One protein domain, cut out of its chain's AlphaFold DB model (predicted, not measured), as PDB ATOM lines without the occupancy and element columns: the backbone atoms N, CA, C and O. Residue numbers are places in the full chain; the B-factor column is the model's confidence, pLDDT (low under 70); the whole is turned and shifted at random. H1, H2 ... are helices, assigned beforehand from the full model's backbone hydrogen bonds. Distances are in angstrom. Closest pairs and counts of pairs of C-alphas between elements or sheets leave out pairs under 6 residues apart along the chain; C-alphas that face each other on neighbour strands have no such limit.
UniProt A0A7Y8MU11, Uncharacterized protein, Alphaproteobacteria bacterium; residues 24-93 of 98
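AT A GLANCE: This is residues 24 to 93 of the 98 residues of an uncharacterized protein of Alphaproteobacteria bacterium (UniProt A0A7Y8MU11). Two longer helices, H1 and H3, pack side by side and cross at a moderate angle, with a very short helix near either end of the pair: H2 just before H3, and H4 near the last turn of H1. A long link, residues 46 to 56, folds back from the end of H1 to H2, and a tail without a named element, residues 84 to 93, follows H4. The printed part has 70 residues with four named helices, in the order H1, H2, H3, H4, and no named strand; the class is all helix. The whole is compact, with a radius of gyration of the C-alphas of 11.3 A, and elongated in outline, spanning 33 by 21 by 16 A.

HOW THE PARTS SIT: H1, residues 28 to 45, touches H3, residues 62 to 74, with 52 pairs of C-alphas within 8 A. Their closest C-alphas are those of Gly 33 and Trp 68, 4.1 A apart. The two run the same way at a steep tilt of 38 degrees, only just past shallow. H2, residues 57 to 60, is close to H1 but not clearly touching it; their closest C-alphas, those of Gly 33 and Tyr 58, are 7.7 A apart. H2 and H3 touch only at the corner by their link, H3 with residues 64 to 65 alone; the closest C-alphas are those of Tyr 58 and Lys 65, at 5.7 A. H4, residues 79 to 83, touches no helix, but is close to H1 without clearly touching, the closest C-alphas being those of Ile 44 and Ser 81, 7.1 A apart. H4 is apart from H2 and from H3. In H1, H3 and H4 every O i to N i+4 pair is within hydrogen-bond range; H2 is too short for such a pair.

IN THESE COORDINATES: H1 begins at C-alpha 28, (15.968, -14.104, -38.503), and measures 26.0 A to C-alpha 45, (39.689, -24.752, -37.050). H2 runs from Asp 57 to Gly 60. H3 runs from Asp 62 to Ala 74 and is 18.2 A long from first to last C-alpha. H4 runs from Gln 79 to Arg 83, ending at C-alpha 83, (44.333, -13.938, -43.401).

THE WHOLE: The two C-alphas farthest apart are those of Glu 26 and Pro 85, 35.1 A. The printed part has no cut. The link from H1 to H2 is long, with 11 residues; those from H2 to H3 and from H3 to H4 are tight. The mean pLDDT of the printed part is 77.8, and 19 residues are under 70: residues 49 to 54 and 81 to 93, of which 81 to 83 belong to H4.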
ATOM      1  N   LEU A  24      18.194  -6.012 -33.684       79.56
ATOM      2  CA  LEU A  24      18.958  -6.695 -34.727       79.56
ATOM      3  C   LEU A  24      19.251  -8.147 -34.344       79.56
ATOM      4  O   LEU A  24      19.280  -9.011 -35.210       79.56
ATOM      5  N   SER A  25      19.448  -8.426 -33.051       78.25
ATOM      6  CA  SER A  25      19.703  -9.790 -32.581       78.25
ATOM      7  C   SER A  25      18.486 -10.710 -32.714       78.25
ATOM      8  O   SER A  25      18.657 -11.918 -32.843       78.25
ATOM      9  N   GLU A  26      17.268 -10.167 -32.744       87.19
ATOM     10  CA  GLU A  26      16.044 -10.945 -32.981       87.19
ATOM     11  C   GLU A  26      15.728 -11.139 -34.476       87.19
ATOM     12  O   GLU A  26      14.829 -11.908 -34.820       87.19
ATOM     13  N   ASP A  27      16.475 -10.489 -35.377       90.56
ATOM     14  CA  ASP A  27      16.284 -10.625 -36.819       90.56
ATOM     15  C   ASP A  27      16.613 -12.067 -37.280       90.56
ATOM     16  O   ASP A  27      17.707 -12.581 -37.008       90.56
ATOM     17  N   PRO A  28      15.710 -12.752 -38.010       92.69
ATOM     18  CA  PRO A  28      15.968 -14.104 -38.503       92.69
ATOM     19  C   PRO A  28      17.221 -14.216 -39.381       92.69
ATOM     20  O   PRO A  28      17.923 -15.227 -39.328       92.69
ATOM     21  N   ALA A  29      17.531 -13.187 -40.174       90.50
ATOM     22  CA  ALA A  29      18.734 -13.146 -40.993       90.50
ATOM     23  C   ALA A  29      19.990 -12.997 -40.127       90.50
ATOM     24  O   ALA A  29      21.004 -13.620 -40.436       90.50
ATOM     25  N   TYR A  30      19.922 -12.246 -39.020       91.06
ATOM     26  CA  TYR A  30      21.008 -12.190 -38.037       91.06
ATOM     27  C   TYR A  30      21.271 -13.566 -37.421       91.06
ATOM     28  O   TYR A  30      22.416 -14.016 -37.388       91.06
ATOM     29  N   GLN A  31      20.226 -14.270 -36.987       92.50
ATOM     30  CA  GLN A  31      20.352 -15.608 -36.397       92.50
ATOM     31  C   GLN A  31      20.914 -16.633 -37.393       92.50
ATOM     32  O   GLN A  31      21.798 -17.421 -37.045       92.50
ATOM     33  N   LEU A  32      20.464 -16.581 -38.651       92.06
ATOM     34  CA  LEU A  32      21.014 -17.406 -39.727       92.06
ATOM     35  C   LEU A  32      22.499 -17.099 -39.957       92.06
ATOM     36  O   LEU A  32      23.327 -18.010 -39.977       92.06
ATOM     37  N   GLY A  33      22.843 -15.813 -40.058       90.12
ATOM     38  CA  GLY A  33      24.222 -15.358 -40.180       90.12
ATOM     39  C   GLY A  33      25.083 -15.869 -39.030       90.12
ATOM     40  O   GLY A  33      26.147 -16.429 -39.272       90.12
ATOM     41  N   TYR A  34      24.605 -15.752 -37.790       91.06
ATOM     42  CA  TYR A  34      25.305 -16.216 -36.592       91.06
ATOM     43  C   TYR A  34      25.653 -17.708 -36.655       91.06
ATOM     44  O   TYR A  34      26.806 -18.087 -36.419       91.06
ATOM     45  N   GLY A  35      24.694 -18.559 -37.029       91.50
ATOM     46  CA  GLY A  35      24.933 -19.994 -37.208       91.50
ATOM     47  C   GLY A  35      25.973 -20.298 -38.294       91.50
ATOM     48  O   GLY A  35      26.896 -21.093 -38.075       91.50
ATOM     49  N   ASP A  36      25.878 -19.619 -39.436       89.00
ATOM     50  CA  ASP A  36      26.806 -19.792 -40.559       89.00
ATOM     51  C   ASP A  36      28.226 -19.302 -40.211       89.00
ATOM     52  O   ASP A  36      29.226 -19.937 -40.569       89.00
ATOM     53  N   GLY A  37      28.333 -18.207 -39.456       88.38
ATOM     54  CA  GLY A  37      29.595 -17.685 -38.932       88.38
ATOM     55  C   GLY A  37      30.268 -18.669 -37.980       88.38
ATOM     56  O   GLY A  37      31.458 -18.960 -38.118       88.38
ATOM     57  N   CYS A  38      29.496 -19.260 -37.067       90.31
ATOM     58  CA  CYS A  38      30.005 -20.275 -36.148       90.31
ATOM     59  C   CYS A  38      30.481 -21.538 -36.884       90.31
ATOM     60  O   CYS A  38      31.586 -22.029 -36.641       90.31
ATOM     61  N   THR A  39      29.683 -22.029 -37.837       88.56
ATOM     62  CA  THR A  39      30.054 -23.170 -38.689       88.56
ATOM     63  C   THR A  39      31.352 -22.883 -39.442       88.56
ATOM     64  O   THR A  39      32.248 -23.725 -39.488       88.56
ATOM     65  N   THR A  40      31.500 -21.663 -39.962       85.69
ATOM     66  CA  THR A  40      32.726 -21.228 -40.641       85.69
ATOM     67  C   THR A  40      33.943 -21.301 -39.719       85.69
ATOM     68  O   THR A  40      34.970 -21.859 -40.108       85.69
ATOM     69  N   ALA A  41      33.841 -20.790 -38.488       84.69
ATOM     70  CA  ALA A  41      34.929 -20.857 -37.512       84.69
ATOM     71  C   ALA A  41      35.362 -22.306 -37.233       84.69
ATOM     72  O   ALA A  41      36.557 -22.609 -37.235       84.69
ATOM     73  N   GLN A  42      34.399 -23.218 -37.081       86.62
ATOM     74  CA  GLN A  42      34.673 -24.636 -36.841       86.62
ATOM     75  C   GLN A  42      35.339 -25.320 -38.039       86.62
ATOM     76  O   GLN A  42      36.299 -26.069 -37.860       86.62
ATOM     77  N   VAL A  43      34.861 -25.057 -39.256       83.50
ATOM     78  CA  VAL A  43      35.446 -25.604 -40.491       83.50
ATOM     79  C   VAL A  43      36.892 -25.135 -40.658       83.50
ATOM     80  O   VAL A  43      37.769 -25.931 -40.996       83.50
ATOM     81  N   ILE A  44      37.169 -23.863 -40.362       80.56
ATOM     82  CA  ILE A  44      38.527 -23.308 -40.407       80.56
ATOM     83  C   ILE A  44      39.426 -23.937 -39.349       80.56
ATOM     84  O   ILE A  44      40.555 -24.307 -39.662       80.56
ATOM     85  N   ALA A  45      38.934 -24.102 -38.119       80.75
ATOM     86  CA  ALA A  45      39.689 -24.752 -37.050       80.75
ATOM     87  C   ALA A  45      40.102 -26.192 -37.418       80.75
ATOM     88  O   ALA A  45      41.140 -26.672 -36.971       80.75
ATOM     89  N   GLN A  46      39.326 -26.855 -38.280       81.81
ATOM     90  CA  GLN A  46      39.611 -28.191 -38.812       81.81
ATOM     91  C   GLN A  46      40.516 -28.181 -40.062       81.81
ATOM     92  O   GLN A  46      40.776 -29.233 -40.642       81.81
ATOM     93  N   GLY A  47      40.988 -27.012 -40.511       74.31
ATOM     94  CA  GLY A  47      41.790 -26.861 -41.732       74.31
ATOM     95  C   GLY A  47      40.981 -26.962 -43.031       74.31
ATOM     96  O   GLY A  47      41.551 -26.952 -44.121       74.31
ATOM     97  N   GLY A  48      39.649 -27.030 -42.946       72.56
ATOM     98  CA  GLY A  48      38.727 -27.173 -44.075       72.56
ATOM     99  C   GLY A  48      38.375 -25.852 -44.752       72.56
ATOM    100  O   GLY A  48      37.292 -25.708 -45.302       72.56
ATOM    101  N   ALA A  49      39.256 -24.864 -44.698       65.88
ATOM    102  CA  ALA A  49      38.942 -23.484 -45.032       65.88
ATOM    103  C   ALA A  49      38.450 -23.293 -46.494       65.88
ATOM    104  O   ALA A  49      37.515 -22.537 -46.744       65.88
ATOM    105  N   LYS A  50      38.919 -24.123 -47.440       63.22
ATOM    106  CA  LYS A  50      38.399 -24.172 -48.825       63.22
ATOM    107  C   LYS A  50      36.956 -24.689 -48.966       63.22
ATOM    108  O   LYS A  50      36.388 -24.600 -50.051       63.22
ATOM    109  N   ALA A  51      36.384 -25.277 -47.917       62.53
ATOM    110  CA  ALA A  51      35.015 -25.793 -47.890       62.53
ATOM    111  C   ALA A  51      33.998 -24.761 -47.377       62.53
ATOM    112  O   ALA A  51      32.794 -25.016 -47.418       62.53
ATOM    113  N   VAL A  52      34.462 -23.596 -46.909       69.00
ATOM    114  CA  VAL A  52      33.584 -22.503 -46.495       69.00
ATOM    115  C   VAL A  52      32.905 -21.941 -47.741       69.00
ATOM    116  O   VAL A  52      33.536 -21.321 -48.590       69.00
ATOM    117  N   ARG A  53      31.599 -22.184 -47.870       66.69
ATOM    118  CA  ARG A  53      30.778 -21.605 -48.933       66.69
ATOM    119  C   ARG A  53      29.955 -20.461 -48.371       66.69
ATOM    120  O   ARG A  53      29.249 -20.632 -47.382       66.69
ATOM    121  N   ARG A  54      30.018 -19.311 -49.038       66.75
ATOM    122  CA  ARG A  54      29.238 -18.134 -48.664       66.75
ATOM    123  C   ARG A  54      27.764 -18.344 -49.020       66.75
ATOM    124  O   ARG A  54      27.441 -18.703 -50.154       66.75
ATOM    125  N   ASN A  55      26.884 -18.090 -48.060       75.00
ATOM    126  CA  ASN A  55      25.454 -17.971 -48.314       75.00
ATOM    127  C   ASN A  55      25.205 -16.731 -49.208       75.00
ATOM    128  O   ASN A  55      25.784 -15.677 -48.924       75.00
ATOM    129  N   PRO A  56      24.398 -16.814 -50.283       75.81
ATOM    130  CA  PRO A  56      24.068 -15.655 -51.124       75.81
ATOM    131  C   PRO A  56      23.520 -14.456 -50.334       75.81
ATOM    132  O   PRO A  56      23.797 -13.309 -50.699       75.81
ATOM    133  N   ASP A  57      22.837 -14.704 -49.215       75.44
ATOM    134  CA  ASP A  57      22.260 -13.662 -48.360       75.44
ATOM    135  C   ASP A  57      23.323 -12.772 -47.705       75.44
ATOM    136  O   ASP A  57      23.041 -11.622 -47.354       75.44
ATOM    137  N   TYR A  58      24.576 -13.244 -47.636       73.25
ATOM    138  CA  TYR A  58      25.704 -12.459 -47.143       73.25
ATOM    139  C   TYR A  58      25.834 -11.126 -47.884       73.25
ATOM    140  O   TYR A  58      26.164 -10.117 -47.273       73.25
ATOM    141  N   ALA A  59      25.603 -11.083 -49.199       76.06
ATOM    142  CA  ALA A  59      25.751  -9.842 -49.959       76.06
ATOM    143  C   ALA A  59      24.604  -8.849 -49.689       76.06
ATOM    144  O   ALA A  59      24.839  -7.638 -49.646       76.06
ATOM    145  N   GLY A  60      23.387  -9.364 -49.496       81.44
ATOM    146  CA  GLY A  60      22.150  -8.581 -49.509       81.44
ATOM    147  C   GLY A  60      21.598  -8.177 -48.143       81.44
ATOM    148  O   GLY A  60      20.750  -7.293 -48.097       81.44
ATOM    149  N   SER A  61      22.060  -8.784 -47.046       86.88
ATOM    150  CA  SER A  61      21.517  -8.525 -45.708       86.88
ATOM    151  C   SER A  61      22.594  -8.075 -44.727       86.88
ATOM    152  O   SER A  61      23.504  -8.828 -44.380       86.88
ATOM    153  N   ASP A  62      22.479  -6.840 -44.239       86.44
ATOM    154  CA  ASP A  62      23.384  -6.314 -43.213       86.44
ATOM    155  C   ASP A  62      23.164  -6.990 -41.853       86.44
ATOM    156  O   ASP A  62      24.131  -7.232 -41.129       86.44
ATOM    157  N   ALA A  63      21.925  -7.397 -41.549       88.81
ATOM    158  CA  ALA A  63      21.615  -8.218 -40.380       88.81
ATOM    159  C   ALA A  63      22.348  -9.563 -40.439       88.81
ATOM    160  O   ALA A  63      23.020  -9.943 -39.481       88.81
ATOM    161  N   TYR A  64      22.321 -10.230 -41.597       88.25
ATOM    162  CA  TYR A  64      23.068 -11.467 -41.810       88.25
ATOM    163  C   TYR A  64      24.578 -11.259 -41.642       88.25
ATOM    164  O   TYR A  64      25.231 -12.042 -40.953       88.25
ATOM    165  N   LYS A  65      25.154 -10.195 -42.221       85.75
ATOM    166  CA  LYS A  65      26.595  -9.893 -42.083       85.75
ATOM    167  C   LYS A  65      26.992  -9.679 -40.625       85.75
ATOM    168  O   LYS A  65      28.015 -10.210 -40.190       85.75
ATOM    169  N   ALA A  66      26.186  -8.916 -39.886       87.56
ATOM    170  CA  ALA A  66      26.405  -8.650 -38.471       87.56
ATOM    171  C   ALA A  66      26.333  -9.943 -37.646       87.56
ATOM    172  O   ALA A  66      27.231 -10.210 -36.845       87.56
ATOM    173  N   GLY A  67      25.319 -10.776 -37.902       89.50
ATOM    174  CA  GLY A  67      25.174 -12.091 -37.288       89.50
ATOM    175  C   GLY A  67      26.375 -12.985 -37.568       89.50
ATOM    176  O   GLY A  67      26.987 -13.508 -36.642       89.50
ATOM    177  N   TRP A  68      26.786 -13.088 -38.833       90.06
ATOM    178  CA  TRP A  68      27.929 -13.899 -39.256       90.06
ATOM    179  C   TRP A  68      29.227 -13.500 -38.567       90.06
ATOM    180  O   TRP A  68      29.941 -14.365 -38.063       90.06
ATOM    181  N   GLY A  69      29.516 -12.199 -38.473       86.56
ATOM    182  CA  GLY A  69      30.690 -11.714 -37.747       86.56
ATOM    183  C   GLY A  69      30.644 -12.066 -36.258       86.56
ATOM    184  O   GLY A  69      31.639 -12.541 -35.706       86.56
ATOM    185  N   ALA A  70      29.483 -11.885 -35.622       88.31
ATOM    186  CA  ALA A  70      29.282 -12.208 -34.213       88.31
ATOM    187  C   ALA A  70      29.451 -13.712 -33.936       88.31
ATOM    188  O   ALA A  70      30.211 -14.088 -33.044       88.31
ATOM    189  N   GLY A  71      28.815 -14.573 -34.734       89.88
ATOM    190  CA  GLY A  71      28.909 -16.027 -34.595       89.88
ATOM    191  C   GLY A  71      30.305 -16.570 -34.895       89.88
ATOM    192  O   GLY A  71      30.795 -17.446 -34.183       89.88
ATOM    193  N   TYR A  72      30.986 -16.005 -35.899       88.12
ATOM    194  CA  TYR A  72      32.373 -16.343 -36.213       88.12
ATOM    195  C   TYR A  72      33.300 -16.088 -35.019       88.12
ATOM    196  O   TYR A  72      34.027 -16.990 -34.600       88.12
ATOM    197  N   GLY A  73      33.234 -14.891 -34.430       86.56
ATOM    198  CA  GLY A  73      34.031 -14.542 -33.252       86.56
ATOM    199  C   GLY A  73      33.660 -15.361 -32.013       86.56
ATOM    200  O   GLY A  73      34.546 -15.850 -31.311       86.56
ATOM    201  N   ALA A  74      32.363 -15.573 -31.767       89.12
ATOM    202  CA  ALA A  74      31.877 -16.338 -30.617       89.12
ATOM    203  C   ALA A  74      32.351 -17.801 -30.630       89.12
ATOM    204  O   ALA A  74      32.621 -18.371 -29.574       89.12
ATOM    205  N   CYS A  75      32.502 -18.399 -31.815       89.19
ATOM    206  CA  CYS A  75      32.958 -19.780 -31.979       89.19
ATOM    207  C   CYS A  75      34.475 -19.914 -32.199       89.19
ATOM    208  O   CYS A  75      34.940 -20.936 -32.703       89.19
ATOM    209  N   GLY A  76      35.256 -18.903 -31.801       85.56
ATOM    210  CA  GLY A  76      36.722 -18.958 -31.798       85.56
ATOM    211  C   GLY A  76      37.378 -18.625 -33.138       85.56
ATOM    212  O   GLY A  76      38.584 -18.818 -33.298       85.56
ATOM    213  N   GLY A  77      36.611 -18.112 -34.098       83.31
ATOM    214  CA  GLY A  77      37.143 -17.553 -35.328       83.31
ATOM    215  C   GLY A  77      37.976 -16.304 -35.044       83.31
ATOM    216  O   GLY A  77      37.580 -15.435 -34.267       83.31
ATOM    217  N   THR A  78      39.138 -16.191 -35.688       81.25
ATOM    218  CA  THR A  78      40.014 -15.022 -35.539       81.25
ATOM    219  C   THR A  78      40.341 -14.412 -36.892       81.25
ATOM    220  O   THR A  78      40.408 -15.103 -37.906       81.25
ATOM    221  N   GLN A  79      40.614 -13.107 -36.905       71.12
ATOM    222  CA  GLN A  79      41.051 -12.399 -38.113       71.12
ATOM    223  C   GLN A  79      42.338 -12.991 -38.710       71.12
ATOM    224  O   GLN A  79      42.560 -12.906 -39.915       71.12
ATOM    225  N   GLU A  80      43.180 -13.609 -37.879       71.38
ATOM    226  CA  GLU A  80      44.387 -14.304 -38.325       71.38
ATOM    227  C   GLU A  80      44.042 -15.549 -39.149       71.38
ATOM    228  O   GLU A  80      44.591 -15.762 -40.231       71.38
ATOM    229  N   SER A  81      43.057 -16.329 -38.695       69.44
ATOM    230  CA  SER A  81      42.559 -17.515 -39.399       69.44
ATOM    231  C   SER A  81      41.984 -17.184 -40.783       69.44
ATOM    232  O   SER A  81      42.005 -18.019 -41.679       69.44
ATOM    233  N   LEU A  82      41.506 -15.951 -40.965       66.19
ATOM    234  CA  LEU A  82      40.960 -15.426 -42.218       66.19
ATOM    235  C   LEU A  82      42.042 -14.877 -43.163       66.19
ATOM    236  O   LEU A  82      41.809 -14.760 -44.364       66.19
ATOM    237  N   ARG A  83      43.217 -14.515 -42.634       61.00
ATOM    238  CA  ARG A  83      44.333 -13.938 -43.401       61.00
ATOM    239  C   ARG A  83      45.350 -14.962 -43.887       61.00
ATOM    240  O   ARG A  83      46.147 -14.612 -44.759       61.00
ATOM    241  N   ARG A  84      45.368 -16.187 -43.346       58.16
ATOM    242  CA  ARG A  84      46.349 -17.206 -43.750       58.16
ATOM    243  C   ARG A  84      46.231 -17.514 -45.253       58.16
ATOM    244  O   ARG A  84      45.183 -17.980 -45.709       58.16
ATOM    245  N   PRO A  85      47.296 -17.268 -46.042       46.94
ATOM    246  CA  PRO A  85      47.284 -17.532 -47.473       46.94
ATOM    247  C   PRO A  85      47.113 -19.029 -47.741       46.94
ATOM    248  O   PRO A  85      47.952 -19.830 -47.338       46.94
ATOM    249  N   GLY A  86      46.041 -19.395 -48.445       54.28
ATOM    250  CA  GLY A  86      45.728 -20.784 -48.799       54.28
ATOM    251  C   GLY A  86      44.439 -21.312 -48.177       54.28
ATOM    252  O   GLY A  86      43.857 -22.250 -48.736       54.28
ATOM    253  N   ASP A  87      43.952 -20.651 -47.127       54.38
ATOM    254  CA  ASP A  87      42.882 -21.175 -46.287       54.38
ATOM    255  C   ASP A  87      41.533 -20.543 -46.675       54.38
ATOM    256  O   ASP A  87      40.631 -21.261 -47.099       54.38
ATOM    257  N   ILE A  88      41.410 -19.213 -46.664       52.31
ATOM    258  CA  ILE A  88      40.183 -18.498 -47.049       52.31
ATOM    259  C   ILE A  88      40.541 -17.378 -48.035       52.31
ATOM    260  O   ILE A  88      41.500 -16.638 -47.803       52.31
ATOM    261  N   ARG A  89      39.815 -17.225 -49.151       54.72
ATOM    262  CA  ARG A  89      39.978 -16.040 -50.008       54.72
ATOM    263  C   ARG A  89      39.295 -14.863 -49.307       54.72
ATOM    264  O   ARG A  89      38.257 -15.030 -48.684       54.72
ATOM    265  N   GLN A  90      39.863 -13.659 -49.344       49.47
ATOM    266  CA  GLN A  90      39.287 -12.498 -48.636       49.47
ATOM    267  C   GLN A  90      37.864 -12.147 -49.124       49.47
ATOM    268  O   GLN A  90      37.105 -11.477 -48.438       49.47
ATOM    269  N   ASP A  91      37.502 -12.658 -50.294       52.78
ATOM    270  CA  ASP A  91      36.189 -12.678 -50.931       52.78
ATOM    271  C   ASP A  91      35.244 -13.800 -50.448       52.78
ATOM    272  O   ASP A  91      34.057 -13.779 -50.783       52.78
ATOM    273  N   ASP A  92      35.694 -14.679 -49.554       52.44
ATOM    274  CA  ASP A  92      34.914 -15.681 -48.801       52.44
ATOM    275  C   ASP A  92      34.687 -15.248 -47.339       52.44
ATOM    276  O   ASP A  92      33.658 -15.554 -46.736       52.44
ATOM    277  N   VAL A  93      35.608 -14.449 -46.792       52.62
ATOM    278  CA  VAL A  93      35.456 -13.766 -45.502       52.62
ATOM    279  C   VAL A  93      34.610 -12.532 -45.698       52.62
ATOM    280  O   VAL A  93      34.811 -11.791 -46.654       52.62
TER     281      VAL A  93